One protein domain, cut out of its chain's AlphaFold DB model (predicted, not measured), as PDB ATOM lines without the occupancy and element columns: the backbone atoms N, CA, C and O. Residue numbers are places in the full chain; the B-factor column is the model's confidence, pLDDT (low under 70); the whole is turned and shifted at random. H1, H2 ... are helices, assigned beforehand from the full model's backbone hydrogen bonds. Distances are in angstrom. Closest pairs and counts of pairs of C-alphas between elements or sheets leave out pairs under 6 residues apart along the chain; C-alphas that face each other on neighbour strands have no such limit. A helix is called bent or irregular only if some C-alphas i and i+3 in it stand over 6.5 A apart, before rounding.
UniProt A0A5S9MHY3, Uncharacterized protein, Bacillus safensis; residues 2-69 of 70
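AT A GLANCE: This is residues 2 to 69 of the 70 residues of an uncharacterized protein of Bacillus safensis (UniProt A0A5S9MHY3). Two long helices, H1 and H4, run side by side in opposite ways at a shallow tilt, but slipped lengthwise past each other, with few contacts between them. Near the last residues of H1 the chain turns back through a small head made of the very short helix H2 and the irregular helix H3, the latter set about perpendicular to H1, while residues 62 to 69, at the far end of H4, stick out alone. The printed part has 68 residues with four named helices, in the order H1, H2, H3, H4, and no named strand; the class is all helix. The whole is loose, with a radius of gyration of the C-alphas of 15.3 A, and only just elongated, spanning 49 by 25 by 16 A.

IN THESE COORDINATES: The longest helix by residues is H1, residues 2 to 21, which begins with the C-alpha of Thr 2 at (25.611, 31.742, -29.309) and ends with that of Tyr 21 at (-0.020, 39.898, -39.086), 28.6 A away. H4, residues 49 to 67, measures 29.0 A from first to last C-alpha; it begins with C-alpha 49 at (11.272, 25.388, -45.905) and ends with C-alpha 67 at (39.829, 27.856, -41.773). The x values fall along H1 and rise along H4. H3, residues 33 to 44, measures 15.8 A from first to last C-alpha. H2, residues 27 to 30, measures 5.5 A. H3 and H4 are irregular: C-alphas 35 and 38 are 7.7 A apart in H3, and C-alphas 54 and 57 are 7.2 A apart in H4. H4 also has a kink of 26 degrees near residue 56.

HOW THE PARTS SIT: H1 and H4 touch, with 4 pairs of C-alphas within 8 A, the closest being those of Ile 12 and Phe 51 at 6.8 A. Their lines stand at a shallow tilt of 15 degrees, and they run opposite ways. H1 touches H4 with residues 8 to 12 alone, and H4 touches H1 with residues 51 to 55 alone; the centres of the two helices are 15.7 A apart. H1 and H3 only just touch, with 3 pairs of C-alphas within 8 A, made by residues 16 to 20 of H1 and residue 43 of H3 alone. Their closest C-alphas are those of Phe 20 and Met 43, 6.5 A apart, and their lines stand about perpendicular, at 85 degrees. H2 touches no helix: it is apart from H1 and from H4, and it and H3 meet only through their link. H3 and H4 are apart. In the backbone of H1 every O i to N i+4 pair is within hydrogen-bond range, against 8 of 15 in H4 and 0 of 8 in H3, where 4 of 9 O i to N i+3 pairs are within range; H2 is too short for an O i to N i+4 pair.

THE WHOLE: The two C-alphas farthest apart are those of Asp 38 and Asn 69, at 49.8 A, while the first and last printed C-alphas, those of Thr 2 and Asn 69, are 19.2 A apart. Residues 27 to 38, of which 27 to 30 belong to H2 and 33 to 38 to H3, stand free, as do residues 62 to 69, of which 62 to 67 belong to H4. The body without these stretches has 48 residues and spans 35 by 24 by 15 A. The printed part has no cut, and the links H1 to H2, H2 to H3 and H3 to H4 are tight, with 5, 2 and 4 residues. The mean pLDDT of the printed part is 87.1; residues 37 to 41 and residue 69 are under 70 in this model, and the mean of H3 is 73.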
ATOM      1  N   THR A   2      26.814  31.619 -30.163       88.88
ATOM      2  CA  THR A   2      25.611  31.742 -29.309       88.88
ATOM      3  C   THR A   2      24.751  32.975 -29.596       88.88
ATOM      4  O   THR A   2      23.549  32.841 -29.780       88.88
ATOM      5  N   ALA A   3      25.354  34.167 -29.694       92.81
ATOM      6  CA  ALA A   3      24.608  35.394 -29.992       92.81
ATOM      7  C   ALA A   3      23.924  35.342 -31.367       92.81
ATOM      8  O   ALA A   3      22.783  35.773 -31.498       92.81
ATOM      9  N   ASN A   4      24.597  34.754 -32.363       93.38
ATOM     10  CA  ASN A   4      24.006  34.559 -33.683       93.38
ATOM     11  C   ASN A   4      22.760  33.662 -33.591       93.38
ATOM     12  O   ASN A   4      21.730  33.971 -34.167       93.38
ATOM     13  N   LEU A   5      22.794  32.611 -32.764       93.38
ATOM     14  CA  LEU A   5      21.672  31.666 -32.656       93.38
ATOM     15  C   LEU A   5      20.421  32.341 -32.106       93.38
ATOM     16  O   LEU A   5      19.318  32.109 -32.594       93.38
ATOM     17  N   ILE A   6      20.616  33.233 -31.137       95.25
ATOM     18  CA  ILE A   6      19.545  34.064 -30.590       95.25
ATOM     19  C   ILE A   6      19.004  35.017 -31.668       95.25
ATOM     20  O   ILE A   6      17.792  35.105 -31.849       95.25
ATOM     21  N   LEU A   7      19.882  35.695 -32.411       94.94
ATOM     22  CA  LEU A   7      19.500  36.615 -33.488       94.94
ATOM     23  C   LEU A   7      18.727  35.918 -34.614       94.94
ATOM     24  O   LEU A   7      17.678  36.417 -35.018       94.94
ATOM     25  N   THR A   8      19.175  34.751 -35.074       95.06
ATOM     26  CA  THR A   8      18.473  33.976 -36.104       95.06
ATOM     27  C   THR A   8      17.115  33.481 -35.614       95.06
ATOM     28  O   THR A   8      16.141  33.543 -36.361       95.06
ATOM     29  N   ALA A   9      16.995  33.058 -34.350       93.00
ATOM     30  CA  ALA A   9      15.702  32.686 -33.771       93.00
ATOM     31  C   ALA A   9      14.721  33.873 -33.730       93.00
ATOM     32  O   ALA A   9      13.546  33.721 -34.077       93.00
ATOM     33  N   ILE A  10      15.203  35.066 -33.364       93.81
ATOM     34  CA  ILE A  10      14.409  36.305 -33.400       93.81
ATOM     35  C   ILE A  10      13.993  36.634 -34.841       93.81
ATOM     36  O   ILE A  10      12.828  36.946 -35.080       93.81
ATOM     37  N   LEU A  11      14.907  36.516 -35.809       94.12
ATOM     38  CA  LEU A  11      14.643  36.776 -37.226       94.12
ATOM     39  C   LEU A  11      13.562  35.840 -37.792       94.12
ATOM     40  O   LEU A  11      12.621  36.302 -38.439       94.12
ATOM     41  N   ILE A  12      13.667  34.535 -37.513       92.81
ATOM     42  CA  ILE A  12      12.668  33.528 -37.902       92.81
ATOM     43  C   ILE A  12      11.308  33.874 -37.297       92.81
ATOM     44  O   ILE A  12      10.311  33.927 -38.017       92.81
ATOM     45  N   SER A  13      11.274  34.164 -35.994       91.12
ATOM     46  CA  SER A  13      10.038  34.517 -35.289       91.12
ATOM     47  C   SER A  13       9.376  35.750 -35.909       91.12
ATOM     48  O   SER A  13       8.179  35.738 -36.176       91.12
ATOM     49  N   ASN A  14      10.162  36.787 -36.212       92.81
ATOM     50  CA  ASN A  14       9.672  38.011 -36.841       92.81
ATOM     51  C   ASN A  14       9.162  37.773 -38.272       92.81
ATOM     52  O   ASN A  14       8.171  38.369 -38.677       92.81
ATOM     53  N   THR A  15       9.801  36.875 -39.024       92.75
ATOM     54  CA  THR A  15       9.385  36.526 -40.392       92.75
ATOM     55  C   THR A  15       8.038  35.800 -40.402       92.75
ATOM     56  O   THR A  15       7.150  36.166 -41.170       92.75
ATOM     57  N   ILE A  16       7.858  34.809 -39.521       90.31
ATOM     58  CA  ILE A  16       6.578  34.095 -39.357       90.31
ATOM     59  C   ILE A  16       5.484  35.067 -38.919       90.31
ATOM     60  O   ILE A  16       4.383  35.063 -39.466       90.31
ATOM     61  N   PHE A  17       5.808  35.924 -37.951       89.88
ATOM     62  CA  PHE A  17       4.890  36.927 -37.434       89.88
ATOM     63  C   PHE A  17       4.418  37.888 -38.529       89.88
ATOM     64  O   PHE A  17       3.214  38.090 -38.691       89.88
ATOM     65  N   TYR A  18       5.347  38.398 -39.339       90.94
ATOM     66  CA  TYR A  18       5.036  39.268 -40.467       90.94
ATOM     67  C   TYR A  18       4.156  38.577 -41.513       90.94
ATOM     68  O   TYR A  18       3.231  39.188 -42.037       90.94
ATOM     69  N   GLY A  19       4.387  37.292 -41.789       88.94
ATOM     70  CA  GLY A  19       3.592  36.546 -42.766       88.94
ATOM     71  C   GLY A  19       2.105  36.419 -42.409       88.94
ATOM     72  O   GLY A  19       1.277  36.294 -43.306       88.94
ATOM     73  N   PHE A  20       1.754  36.490 -41.123       86.94
ATOM     74  CA  PHE A  20       0.364  36.414 -40.667       86.94
ATOM     75  C   PHE A  20      -0.243  37.783 -40.345       86.94
ATOM     76  O   PHE A  20      -1.367  38.069 -40.744       86.94
ATOM     77  N   TYR A  21       0.487  38.620 -39.600       87.94
ATOM     78  CA  TYR A  21      -0.020  39.898 -39.086       87.94
ATOM     79  C   TYR A  21       0.312  41.086 -39.991       87.94
ATOM     80  O   TYR A  21      -0.257  42.158 -39.804       87.94
ATOM     81  N   ILE A  22       1.221  40.908 -40.959       90.75
ATOM     82  CA  ILE A  22       1.753  41.983 -41.815       90.75
ATOM     83  C   ILE A  22       2.318  43.135 -40.953       90.75
ATOM     84  O   ILE A  22       2.212  44.313 -41.280       90.75
ATOM     85  N   ASP A  23       2.925  42.776 -39.819       91.62
ATOM     86  CA  ASP A  23       3.525  43.689 -38.842       91.62
ATOM     87  C   ASP A  23       4.800  43.061 -38.253       91.62
ATOM     88  O   ASP A  23       5.083  41.885 -38.485       91.62
ATOM     89  N   PHE A  24       5.598  43.828 -37.515       92.31
ATOM     90  CA  PHE A  24       6.831  43.362 -36.886       92.31
ATOM     91  C   PHE A  24       6.671  43.139 -35.384       92.31
ATOM     92  O   PHE A  24       5.951  43.851 -34.681       92.31
ATOM     93  N   ILE A  25       7.437  42.185 -34.859       91.56
ATOM     94  CA  ILE A  25       7.550  41.977 -33.420       91.56
ATOM     95  C   ILE A  25       8.314  43.157 -32.817       91.56
ATOM     96  O   ILE A  25       9.520  43.319 -33.006       91.56
ATOM     97  N   THR A  26       7.604  43.967 -32.040       92.88
ATOM     98  CA  THR A  26       8.162  45.073 -31.260       92.88
ATOM     99  C   THR A  26       8.055  44.783 -29.762       92.88
ATOM    100  O   THR A  26       7.309  43.898 -29.336       92.88
ATOM    101  N   ILE A  27       8.778  45.545 -28.933       91.31
ATOM    102  CA  ILE A  27       8.738  45.397 -27.466       91.31
ATOM    103  C   ILE A  27       7.287  45.419 -26.927       91.31
ATOM    104  O   ILE A  27       6.940  44.512 -26.173       91.31
ATOM    105  N   PRO A  28       6.399  46.362 -27.317       88.81
ATOM    106  CA  PRO A  28       5.016  46.367 -26.833       88.81
ATOM    107  C   PRO A  28       4.199  45.149 -27.272       88.81
ATOM    108  O   PRO A  28       3.327  44.702 -26.532       88.81
ATOM    109  N   VAL A  29       4.445  44.612 -28.469       88.69
ATOM    110  CA  VAL A  29       3.714  43.454 -29.011       88.69
ATOM    111  C   VAL A  29       4.035  42.183 -28.223       88.69
ATOM    112  O   VAL A  29       3.135  41.394 -27.943       88.69
ATOM    113  N   LEU A  30       5.280  42.024 -27.759       86.38
ATOM    114  CA  LEU A  30       5.675  40.897 -26.904       86.38
ATOM    115  C   LEU A  30       4.853  40.826 -25.609       86.38
ATOM    116  O   LEU A  30       4.501  39.739 -25.153       86.38
ATOM    117  N   PHE A  31       4.480  41.978 -25.045       89.19
ATOM    118  CA  PHE A  31       3.623  42.048 -23.857       89.19
ATOM    119  C   PHE A  31       2.127  41.886 -24.164       89.19
ATOM    120  O   PHE A  31       1.320  41.733 -23.248       89.19
ATOM    121  N   GLN A  32       1.744  41.883 -25.443       84.44
ATOM    122  CA  GLN A  32       0.366  41.709 -25.911       84.44
ATOM    123  C   GLN A  32       0.072  40.286 -26.413       84.44
ATOM    124  O   GLN A  32      -1.063  40.011 -26.800       84.44
ATOM    125  N   ALA A  33       1.037  39.360 -26.327       75.38
ATOM    126  CA  ALA A  33       0.910  37.972 -26.785       75.38
ATOM    127  C   ALA A  33      -0.319  37.230 -26.220       75.38
ATOM    128  O   ALA A  33      -0.895  36.375 -26.890       75.38
ATOM    129  N   LYS A  34      -0.790  37.605 -25.020       76.12
ATOM    130  CA  LYS A  34      -2.045  37.111 -24.420       76.12
ATOM    131  C   LYS A  34      -3.250  37.243 -25.358       76.12
ATOM    132  O   LYS A  34      -4.124  36.386 -25.343       76.12
ATOM    133  N   ASN A  35      -3.322  38.319 -26.136       78.06
ATOM    134  CA  ASN A  35      -4.456  38.579 -27.023       78.06
ATOM    135  C   ASN A  35      -4.322  37.847 -28.376       78.06
ATOM    136  O   ASN A  35      -5.209  37.959 -29.211       78.06
ATOM    137  N   MET A  36      -3.227  37.103 -28.586       74.44
ATOM    138  CA  MET A  36      -2.877  36.406 -29.833       74.44
ATOM    139  C   MET A  36      -3.014  34.876 -29.713       74.44
ATOM    140  O   MET A  36      -2.771  34.152 -30.676       74.44
ATOM    141  N   GLY A  37      -3.386  34.378 -28.526       68.44
ATOM    142  CA  GLY A  37      -3.368  32.953 -28.176       68.44
ATOM    143  C   GLY A  37      -4.284  32.066 -29.023       68.44
ATOM    144  O   GLY A  37      -3.918  30.932 -29.315       68.44
ATOM    145  N   ASP A  38      -5.416  32.595 -29.495       69.44
ATOM    146  CA  ASP A  38      -6.382  31.830 -30.301       69.44
ATOM    147  C   ASP A  38      -6.001  31.732 -31.792       69.44
ATOM    148  O   ASP A  38      -6.655  31.028 -32.556       69.44
ATOM    149  N   MET A  39      -4.932  32.411 -32.227       68.75
ATOM    150  CA  MET A  39      -4.514  32.490 -33.637       68.75
ATOM    151  C   MET A  39      -3.301  31.599 -33.969       68.75
ATOM    152  O   MET A  39      -2.829  31.572 -35.105       68.75
ATOM    153  N   GLY A  40      -2.779  30.857 -32.984       68.25
ATOM    154  CA  GLY A  40      -1.529  30.098 -33.108       68.25
ATOM    155  C   GLY A  40      -1.570  28.926 -34.097       68.25
ATOM    156  O   GLY A  40      -0.539  28.610 -34.691       68.25
ATOM    157  N   SER A  41      -2.732  28.301 -34.321       68.62
ATOM    158  CA  SER A  41      -2.857  27.168 -35.252       68.62
ATOM    159  C   SER A  41      -2.536  27.579 -36.693       68.62
ATOM    160  O   SER A  41      -1.729  26.918 -37.345       68.62
ATOM    161  N   SER A  42      -3.053  28.719 -37.157       73.25
ATOM    162  CA  SER A  42      -2.807  29.240 -38.509       73.25
ATOM    163  C   SER A  42      -1.381  29.752 -38.726       73.25
ATOM    164  O   SER A  42      -0.890  29.758 -39.851       73.25
ATOM    165  N   MET A  43      -0.665  30.141 -37.665       74.19
ATOM    166  CA  MET A  43       0.731  30.578 -37.793       74.19
ATOM    167  C   MET A  43       1.668  29.443 -38.214       74.19
ATOM    168  O   MET A  43       2.674  29.682 -38.879       74.19
ATOM    169  N   THR A  44       1.350  28.203 -37.832       75.19
ATOM    170  CA  THR A  44       2.179  27.044 -38.189       75.19
ATOM    171  C   THR A  44       2.113  26.702 -39.677       75.19
ATOM    172  O   THR A  44       3.079  26.170 -40.215       75.19
ATOM    173  N   GLU A  45       1.038  27.087 -40.370       81.69
ATOM    174  CA  GLU A  45       0.882  26.893 -41.819       81.69
ATOM    175  C   GLU A  45       1.801  27.810 -42.640       81.69
ATOM    176  O   GLU A  45       2.126  27.508 -43.785       81.69
ATOM    177  N   LEU A  46       2.285  28.904 -42.040       82.31
ATOM    178  CA  LEU A  46       3.239  29.832 -42.651       82.31
ATOM    179  C   LEU A  46       4.696  29.360 -42.563       82.31
ATOM    180  O   LEU A  46       5.597  30.059 -43.036       82.31
ATOM    181  N   PHE A  47       4.958  28.187 -41.976       84.06
ATOM    182  CA  PHE A  47       6.304  27.627 -41.981       84.06
ATOM    183  C   PHE A  47       6.746  27.292 -43.402       84.06
ATOM    184  O   PHE A  47       6.242  26.368 -44.038       84.06
ATOM    185  N   HIS A  48       7.750  28.024 -43.879       86.50
ATOM    186  CA  HIS A  48       8.319  27.807 -45.196       86.50
ATOM    187  C   HIS A  48       9.683  27.105 -45.092       86.50
ATOM    188  O   HIS A  48      10.531  27.541 -44.307       86.50
ATOM    189  N   PRO A  49       9.978  26.080 -45.918       86.12
ATOM    190  CA  PRO A  49      11.272  25.388 -45.905       86.12
ATOM    191  C   PRO A  49      12.488  26.310 -46.085       86.12
ATOM    192  O   PRO A  49      13.575  26.012 -45.595       86.12
ATOM    193  N   LEU A  50      12.303  27.465 -46.739       89.69
ATOM    194  CA  LEU A  50      13.352  28.486 -46.892       89.69
ATOM    195  C   LEU A  50      13.854  29.043 -45.556       89.69
ATOM    196  O   LEU A  50      14.950  29.592 -45.518       89.69
ATOM    197  N   PHE A  51      13.125  28.870 -44.452       89.62
ATOM    198  CA  PHE A  51      13.615  29.272 -43.135       89.62
ATOM    199  C   PHE A  51      14.886  28.518 -42.728       89.62
ATOM    200  O   PHE A  51      15.706  29.068 -42.000       89.62
ATOM    201  N   LEU A  52      15.120  27.317 -43.270       89.62
ATOM    202  CA  LEU A  52      16.383  26.596 -43.087       89.62
ATOM    203  C   LEU A  52      17.573  27.323 -43.729       89.62
ATOM    204  O   LEU A  52      18.683  27.244 -43.210       89.62
ATOM    205  N   LEU A  53      17.357  28.067 -44.820       93.75
ATOM    206  CA  LEU A  53      18.421  28.861 -45.441       93.75
ATOM    207  C   LEU A  53      18.855  30.036 -44.562       93.75
ATOM    208  O   LEU A  53      19.985  30.489 -44.699       93.75
ATOM    209  N   MET A  54      18.024  30.495 -43.618       92.25
ATOM    210  CA  MET A  54      18.433  31.524 -42.652       92.25
ATOM    211  C   MET A  54      19.493  31.036 -41.653       92.25
ATOM    212  O   MET A  54      20.015  31.849 -40.904       92.25
ATOM    213  N   LEU A  55      19.818  29.738 -41.644       93.81
ATOM    214  CA  LEU A  55      20.899  29.155 -40.842       93.81
ATOM    215  C   LEU A  55      22.196  28.949 -41.646       93.81
ATOM    216  O   LEU A  55      23.159  28.388 -41.125       93.81
ATOM    217  N   ILE A  56      22.246  29.344 -42.923       94.44
ATOM    218  CA  ILE A  56      23.419  29.105 -43.783       94.44
ATOM    219  C   ILE A  56      24.678  29.809 -43.261       94.44
ATOM    220  O   ILE A  56      25.792  29.298 -43.381       94.44
ATOM    221  N   ASP A  57      24.502  30.961 -42.631       92.94
ATOM    222  CA  ASP A  57      25.560  31.745 -42.016       92.94
ATOM    223  C   ASP A  57      26.261  30.983 -40.878       92.94
ATOM    224  O   ASP A  57      27.461  31.165 -40.690       92.94
ATOM    225  N   PHE A  58      25.589  30.051 -40.190       93.50
ATOM    226  CA  PHE A  58      26.234  29.144 -39.228       93.50
ATOM    227  C   PHE A  58      27.248  28.226 -39.890       93.50
ATOM    228  O   PHE A  58      28.325  28.007 -39.335       93.50
ATOM    229  N   VAL A  59      26.914  27.688 -41.064       93.12
ATOM    230  CA  VAL A  59      27.819  26.822 -41.827       93.12
ATOM    231  C   VAL A  59      29.025  27.632 -42.289       93.12
ATOM    232  O   VAL A  59      30.162  27.190 -42.122       93.12
ATOM    233  N   VAL A  60      28.787  28.845 -42.798       93.06
ATOM    234  CA  VAL A  60      29.850  29.761 -43.229       93.06
ATOM    235  C   VAL A  60      30.751  30.151 -42.054       93.06
ATOM    236  O   VAL A  60      31.970  30.065 -42.168       93.06
ATOM    237  N   LEU A  61      30.182  30.519 -40.904       92.12
ATOM    238  CA  LEU A  61      30.941  30.887 -39.706       92.12
ATOM    239  C   LEU A  61      31.715  29.703 -39.119       92.12
ATOM    240  O   LEU A  61      32.864  29.873 -38.722       92.12
ATOM    241  N   ALA A  62      31.128  28.504 -39.084       91.88
ATOM    242  CA  ALA A  62      31.823  27.295 -38.647       91.88
ATOM    243  C   ALA A  62      33.004  26.959 -39.568       91.88
ATOM    244  O   ALA A  62      34.090  26.620 -39.094       91.88
ATOM    245  N   TRP A  63      32.808  27.086 -40.884       93.56
ATOM    246  CA  TRP A  63      33.869  26.890 -41.866       93.56
ATOM    247  C   TRP A  63      34.980  27.936 -41.730       93.56
ATOM    248  O   TRP A  63      36.154  27.568 -41.731       93.56
ATOM    249  N   LEU A  64      34.631  29.212 -41.536       92.75
ATOM    250  CA  LEU A  64      35.597  30.290 -41.314       92.75
ATOM    251  C   LEU A  64      36.407  30.092 -40.032       92.75
ATOM    252  O   LEU A  64      37.621  30.244 -40.076       92.75
ATOM    253  N   LEU A  65      35.773  29.714 -38.917       91.94
ATOM    254  CA  LEU A  65      36.478  29.416 -37.662       91.94
ATOM    255  C   LEU A  65      37.505  28.297 -37.859       91.94
ATOM    256  O   LEU A  65      38.670  28.463 -37.512       91.94
ATOM    257  N   LYS A  66      37.097  27.207 -38.523       90.62
ATOM    258  CA  LYS A  66      38.001  26.105 -38.871       90.62
ATOM    259  C   LYS A  66      39.133  26.555 -39.799       90.62
ATOM    260  O   LYS A  66      40.272  26.149 -39.609       90.62
ATOM    261  N   SER A  67      38.831  27.363 -40.815       86.75
ATOM    262  CA  SER A  67      39.829  27.856 -41.773       86.75
ATOM    263  C   SER A  67      40.801  28.861 -41.151       86.75
ATOM    264  O   SER A  67      41.922  28.989 -41.635       86.75
ATOM    265  N   ALA A  68      40.379  29.583 -40.116       83.88
ATOM    266  CA  ALA A  68      41.186  30.576 -39.421       83.88
ATOM    267  C   ALA A  68      42.101  29.975 -38.335       83.88
ATOM    268  O   ALA A  68      42.845  30.730 -37.716       83.88
ATOM    269  N   ASN A  69      42.084  28.648 -38.117       65.12
ATOM    270  CA  ASN A  69      42.816  27.969 -37.033       65.12
ATOM    271  C   ASN A  69      42.534  28.559 -35.629       65.12
ATOM    272  O   ASN A  69      43.421  28.574 -34.773       65.12
TER     273      ASN A  69